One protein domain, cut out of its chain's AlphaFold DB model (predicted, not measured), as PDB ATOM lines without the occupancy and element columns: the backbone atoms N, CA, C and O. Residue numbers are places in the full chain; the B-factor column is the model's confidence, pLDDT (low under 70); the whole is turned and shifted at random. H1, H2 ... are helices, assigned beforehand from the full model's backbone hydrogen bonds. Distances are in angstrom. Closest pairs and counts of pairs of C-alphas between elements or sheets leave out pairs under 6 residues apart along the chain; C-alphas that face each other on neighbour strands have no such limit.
ATOM      1  N   HIS A 119      16.316 -24.324  56.023       90.56
ATOM      2  CA  HIS A 119      16.550 -24.061  54.603       90.56
ATOM      3  C   HIS A 119      17.993 -23.597  54.312       90.56
ATOM      4  O   HIS A 119      18.593 -24.051  53.339       90.56
ATOM      5  N   LYS A 120      18.602 -22.770  55.180       89.75
ATOM      6  CA  LYS A 120      20.007 -22.337  55.051       89.75
ATOM      7  C   LYS A 120      20.989 -23.463  55.342       89.75
ATOM      8  O   LYS A 120      22.053 -23.517  54.723       89.75
ATOM      9  N   LEU A 121      20.656 -24.352  56.277       89.12
ATOM     10  CA  LEU A 121      21.467 -25.536  56.553       89.12
ATOM     11  C   LEU A 121      21.502 -26.465  55.329       89.12
ATOM     12  O   LEU A 121      22.588 -26.863  54.905       89.12
ATOM     13  N   LEU A 122      20.340 -26.746  54.732       90.19
ATOM     14  CA  LEU A 122      20.221 -27.571  53.523       90.19
ATOM     15  C   LEU A 122      20.943 -26.944  52.326       90.19
ATOM     16  O   LEU A 122      21.727 -27.620  51.660       90.19
ATOM     17  N   GLU A 123      20.745 -25.646  52.092       92.31
ATOM     18  CA  GLU A 123      21.444 -24.900  51.040       92.31
ATOM     19  C   GLU A 123      22.967 -25.018  51.199       92.31
ATOM     20  O   GLU A 123      23.682 -25.337  50.244       92.31
ATOM     21  N   LYS A 124      23.480 -24.852  52.427       89.38
ATOM     22  CA  LYS A 124      24.914 -24.985  52.683       89.38
ATOM     23  C   LYS A 124      25.411 -26.406  52.442       89.38
ATOM     24  O   LYS A 124      26.443 -26.565  51.793       89.38
ATOM     25  N   LEU A 125      24.706 -27.422  52.940       89.06
ATOM     26  CA  LEU A 125      25.075 -28.828  52.738       89.06
ATOM     27  C   LEU A 125      25.143 -29.181  51.249       89.06
ATOM     28  O   LEU A 125      26.116 -29.801  50.816       89.06
ATOM     29  N   ASN A 126      24.176 -28.705  50.464       91.56
ATOM     30  CA  ASN A 126      24.143 -28.885  49.016       91.56
ATOM     31  C   ASN A 126      25.364 -28.256  48.338       91.56
ATOM     32  O   ASN A 126      26.093 -28.952  47.631       91.56
ATOM     33  N   ILE A 127      25.654 -26.980  48.612       91.56
ATOM     34  CA  ILE A 127      26.830 -26.290  48.052       91.56
ATOM     35  C   ILE A 127      28.126 -27.019  48.435       91.56
ATOM     36  O   ILE A 127      29.034 -27.169  47.617       91.56
ATOM     37  N   MET A 128      28.226 -27.495  49.677       89.19
ATOM     38  CA  MET A 128      29.404 -28.221  50.152       89.19
ATOM     39  C   MET A 128      29.593 -29.561  49.446       89.19
ATOM     40  O   MET A 128      30.728 -29.915  49.126       89.19
ATOM     41  N   LEU A 129      28.508 -30.299  49.201       89.62
ATOM     42  CA  LEU A 129      28.557 -31.558  48.466       89.62
ATOM     43  C   LEU A 129      28.915 -31.322  46.995       89.62
ATOM     44  O   LEU A 129      29.797 -32.005  46.476       89.62
ATOM     45  N   MET A 130      28.297 -30.326  46.352       93.12
ATOM     46  CA  MET A 130      28.602 -29.955  44.966       93.12
ATOM     47  C   MET A 130      30.074 -29.582  44.807       93.12
ATOM     48  O   MET A 130      30.750 -30.140  43.945       93.12
ATOM     49  N   LYS A 131      30.595 -28.711  45.682       93.81
ATOM     50  CA  LYS A 131      32.007 -28.317  45.658       93.81
ATOM     51  C   LYS A 131      32.935 -29.514  45.876       93.81
ATOM     52  O   LYS A 131      33.876 -29.689  45.119       93.81
ATOM     53  N   LEU A 132      32.641 -30.379  46.852       90.25
ATOM     54  CA  LEU A 132      33.440 -31.585  47.101       90.25
ATOM     55  C   LEU A 132      33.508 -32.497  45.868       90.25
ATOM     56  O   LEU A 132      34.574 -33.021  45.553       90.25
ATOM     57  N   MET A 133      32.375 -32.716  45.199       91.56
ATOM     58  CA  MET A 133      32.327 -33.546  43.996       91.56
ATOM     59  C   MET A 133      33.051 -32.880  42.826       91.56
ATOM     60  O   MET A 133      33.766 -33.562  42.099       91.56
ATOM     61  N   TYR A 134      32.905 -31.565  42.667       93.56
ATOM     62  CA  TYR A 134      33.614 -30.793  41.650       93.56
ATOM     63  C   TYR A 134      35.136 -30.857  41.844       93.56
ATOM     64  O   TYR A 134      35.846 -31.278  40.934       93.56
ATOM     65  N   ASP A 135      35.626 -30.562  43.052       92.44
ATOM     66  CA  ASP A 135      37.054 -30.598  43.387       92.44
ATOM     67  C   ASP A 135      37.646 -32.006  43.177       92.44
ATOM     68  O   ASP A 135      38.771 -32.156  42.704       92.44
ATOM     69  N   ARG A 136      36.883 -33.066  43.492       91.31
ATOM     70  CA  ARG A 136      37.293 -34.459  43.233       91.31
ATOM     71  C   ARG A 136      37.387 -34.780  41.745       91.31
ATOM     72  O   ARG A 136      38.311 -35.484  41.359       91.31
ATOM     73  N   ARG A 137      36.454 -34.284  40.925       88.94
ATOM     74  CA  ARG A 137      36.506 -34.472  39.465       88.94
ATOM     75  C   ARG A 137      37.714 -33.772  38.858       88.94
ATOM     76  O   ARG A 137      38.352 -34.358  37.999       88.94
ATOM     77  N   LEU A 138      38.034 -32.557  39.306       91.06
ATOM     78  CA  LEU A 138      39.228 -31.850  38.836       91.06
ATOM     79  C   LEU A 138      40.505 -32.622  39.171       91.06
ATOM     80  O   LEU A 138      41.295 -32.888  38.277       91.06
ATOM     81  N   LYS A 139      40.652 -33.088  40.416       87.44
ATOM     82  CA  LYS A 139      41.809 -33.910  40.806       87.44
ATOM     83  C   LYS A 139      41.911 -35.219  40.029       87.44
ATOM     84  O   LYS A 139      43.008 -35.643  39.702       87.44
ATOM     85  N   ALA A 140      40.782 -35.868  39.746       84.19
ATOM     86  CA  ALA A 140      40.778 -37.078  38.927       84.19
ATOM     87  C   ALA A 140      41.290 -36.791  37.507       84.19
ATOM     88  O   ALA A 140      42.139 -37.529  37.023       84.19
ATOM     89  N   LYS A 141      40.856 -35.680  36.891       85.19
ATOM     90  CA  LYS A 141      41.377 -35.239  35.589       85.19
ATOM     91  C   LYS A 141      42.875 -34.960  35.628       85.19
ATOM     92  O   LYS A 141      43.587 -35.437  34.760       85.19
ATOM     93  N   GLU A 142      43.360 -34.263  36.656       86.06
ATOM     94  CA  GLU A 142      44.801 -34.026  36.838       86.06
ATOM     95  C   GLU A 142      45.588 -35.348  36.894       86.06
ATOM     96  O   GLU A 142      46.688 -35.437  36.357       86.06
ATOM     97  N   TRP A 143      45.037 -36.393  37.523       80.75
ATOM     98  CA  TRP A 143      45.683 -37.709  37.596       80.75
ATOM     99  C   TRP A 143      45.663 -38.460  36.262       80.75
ATOM    100  O   TRP A 143      46.645 -39.128  35.934       80.75
ATOM    101  N   GLU A 144      44.571 -38.340  35.504       77.31
ATOM    102  CA  GLU A 144      44.436 -38.889  34.149       77.31
ATOM    103  C   GLU A 144      45.409 -38.201  33.178       77.31
ATOM    104  O   GLU A 144      46.159 -38.875  32.473       77.31
ATOM    105  N   GLU A 145      45.458 -36.868  33.196       81.06
ATOM    106  CA  GLU A 145      46.351 -36.049  32.366       81.06
ATOM    107  C   GLU A 145      47.826 -36.307  32.695       81.06
ATOM    108  O   GLU A 145      48.656 -36.436  31.795       81.06
ATOM    109  N   ALA A 146      48.157 -36.465  33.979       79.94
ATOM    110  CA  ALA A 146      49.508 -36.796  34.423       79.94
ATOM    111  C   ALA A 146      49.910 -38.260  34.147       79.94
ATOM    112  O   ALA A 146      51.015 -38.656  34.524       79.94
ATOM    113  N   SER A 147      49.039 -39.072  33.526       74.75
ATOM    114  CA  SER A 147      49.255 -40.511  33.292       74.75
ATOM    115  C   SER A 147      49.735 -41.246  34.552       74.75
ATOM    116  O   SER A 147      50.569 -42.154  34.490       74.75
ATOM    117  N   LEU A 148      49.244 -40.830  35.726       69.25
ATOM    118  CA  LEU A 148      49.684 -41.390  36.998       69.25
ATOM    119  C   LEU A 148      49.104 -42.794  37.154       69.25
ATOM    120  O   LEU A 148      47.913 -42.980  37.401       69.25
ATOM    121  N   VAL A 149      49.974 -43.798  37.054       68.75
ATOM    122  CA  VAL A 149      49.615 -45.186  37.343       68.75
ATOM    123  C   VAL A 149      49.350 -45.307  38.841       68.75
ATOM    124  O   VAL A 149      50.254 -45.158  39.670       68.75
ATOM    125  N   LEU A 150      48.096 -45.575  39.207       73.25
ATOM    126  CA  LEU A 150      47.748 -45.896  40.586       73.25
ATOM    127  C   LEU A 150      48.533 -47.132  41.036       73.25
ATOM    128  O   LEU A 150      48.697 -48.096  40.290       73.25
ATOM    129  N   VAL A 151      48.983 -47.137  42.293       81.69
ATOM    130  CA  VAL A 151      49.640 -48.313  42.882       81.69
ATOM    131  C   VAL A 151      48.722 -49.534  42.701       81.69
ATOM    132  O   VAL A 151      47.534 -49.427  43.022       81.69
ATOM    133  N   PRO A 152      49.224 -50.712  42.272       83.00
ATOM    134  CA  PRO A 152      48.382 -51.860  41.905       83.00
ATOM    135  C   PRO A 152      47.344 -52.261  42.963       83.00
ATOM    136  O   PRO A 152      46.222 -52.653  42.643       83.00
ATOM    137  N   ARG A 153      47.683 -52.107  44.249       84.62
ATOM    138  CA  ARG A 153      46.763 -52.350  45.370       84.62
ATOM    139  C   ARG A 153      45.571 -51.386  45.388       84.62
ATOM    140  O   ARG A 153      44.460 -51.816  45.692       84.62
ATOM    141  N   ALA A 154      45.801 -50.107  45.098       82.56
ATOM    142  CA  ALA A 154      44.747 -49.099  45.011       82.56
ATOM    143  C   ALA A 154      43.862 -49.351  43.784       82.56
ATOM    144  O   ALA A 154      42.641 -49.362  43.926       82.56
ATOM    145  N   GLN A 155      44.471 -49.665  42.635       82.50
ATOM    146  CA  GLN A 155      43.745 -50.020  41.413       82.50
ATOM    147  C   GLN A 155      42.833 -51.233  41.640       82.50
ATOM    148  O   GLN A 155      41.623 -51.134  41.476       82.50
ATOM    149  N   THR A 156      43.376 -52.323  42.193       86.94
ATOM    150  CA  THR A 156      42.603 -53.537  42.518       86.94
ATOM    151  C   THR A 156      41.422 -53.242  43.451       86.94
ATOM    152  O   THR A 156      40.373 -53.883  43.372       86.94
ATOM    153  N   HIS A 157      41.584 -52.305  44.390       84.38
ATOM    154  CA  HIS A 157      40.504 -51.921  45.294       84.38
ATOM    155  C   HIS A 157      39.402 -51.140  44.568       84.38
ATOM    156  O   HIS A 157      38.224 -51.436  44.769       84.38
ATOM    157  N   ILE A 158      39.783 -50.200  43.701       82.19
ATOM    158  CA  ILE A 158      38.857 -49.436  42.858       82.19
ATOM    159  C   ILE A 158      38.112 -50.371  41.903       82.19
ATOM    160  O   ILE A 158      36.887 -50.322  41.860       82.19
ATOM    161  N   ASP A 159      38.807 -51.287  41.230       83.12
ATOM    162  CA  ASP A 159      38.200 -52.237  40.292       83.12
ATOM    163  C   ASP A 159      37.167 -53.134  40.986       83.12
ATOM    164  O   ASP A 159      36.075 -53.371  40.466       83.12
ATOM    165  N   LYS A 160      37.466 -53.586  42.214       86.38
ATOM    166  CA  LYS A 160      36.497 -54.308  43.053       86.38
ATOM    167  C   LYS A 160      35.275 -53.448  43.363       86.38
ATOM    168  O   LYS A 160      34.156 -53.945  43.267       86.38
ATOM    169  N   MET A 161      35.473 -52.177  43.715       81.56
ATOM    170  CA  MET A 161      34.360 -51.263  43.978       81.56
ATOM    171  C   MET A 161      33.514 -51.010  42.729       81.56
ATOM    172  O   MET A 161      32.293 -51.083  42.826       81.56
ATOM    173  N   ILE A 162      34.129 -50.795  41.562       80.31
ATOM    174  CA  ILE A 162      33.433 -50.616  40.277       80.31
ATOM    175  C   ILE A 162      32.624 -51.869  39.924       80.31
ATOM    176  O   ILE A 162      31.442 -51.765  39.595       80.31
ATOM    177  N   LYS A 163      33.221 -53.059  40.068       81.44
ATOM    178  CA  LYS A 163      32.538 -54.339  39.834       81.44
ATOM    179  C   LYS A 163      31.305 -54.507  40.727       81.44
ATOM    180  O   LYS A 163      30.276 -54.983  40.257       81.44
ATOM    181  N   CYS A 164      31.389 -54.101  41.994       72.19
ATOM    182  CA  CYS A 164      30.242 -54.104  42.904       72.19
ATOM    183  C   CYS A 164      29.212 -53.012  42.561       72.19
ATOM    184  O   CYS A 164      28.018 -53.221  42.754       72.19
ATOM    185  N   TYR A 165      29.648 -51.866  42.030       63.91
ATOM    186  CA  TYR A 165      28.767 -50.751  41.673       63.91
ATOM    187  C   TYR A 165      27.902 -51.041  40.441       63.91
ATOM    188  O   TYR A 165      26.776 -50.562  40.368       63.91
ATOM    189  N   GLY A 166      28.373 -51.880  39.510       57.31
ATOM    190  CA  GLY A 166      27.592 -52.314  38.341       57.31
ATOM    191  C   GLY A 166      26.278 -53.039  38.679       57.31
ATOM    192  O   GLY A 166      25.408 -53.152  37.822       57.31
TER     193      GLY A 166
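Overview. This is residues 119 to 166 of the 331 residues of an uncharacterized protein of Kingdonia uniflora (UniProt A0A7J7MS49). What shape does the printed part make? A long helix, H1, and a shorter one, H2, form the two unequal arms of an open V, joined by a short link. What is it built of? The 48 printed residues hold two named helices, H1 then H2, and no named strand; the class is all helix. How spread out is it? It is extended, with a radius of gyration of the C-alphas of 15.0 A and spans of 44 by 27 by 16 A.

Arrangement. How do the helices stand? H1, residues 119 to 145, and H2, residues 152 to 165, are apart. What do their backbones show? In H1 and H2 every O i to N i+4 pair is within hydrogen-bond range.

Along the chain. Where does H1 begin? C-alpha 119 is at (16.550, -24.061, 54.603), and H1 is 39.1 A long from first to last C-alpha. Where does H2 end? C-alpha 165 is at (28.767, -50.751, 41.673), and H2 is 19.6 A long from first to last C-alpha.

Size, cuts and confidence. How large is it? The two C-alphas farthest apart, those of His 119 and Pro 152, are 44.1 A apart. Is it whole and confident? The printed part has no cut; residues 148 to 149 and 165 to 166 have pLDDT under 70.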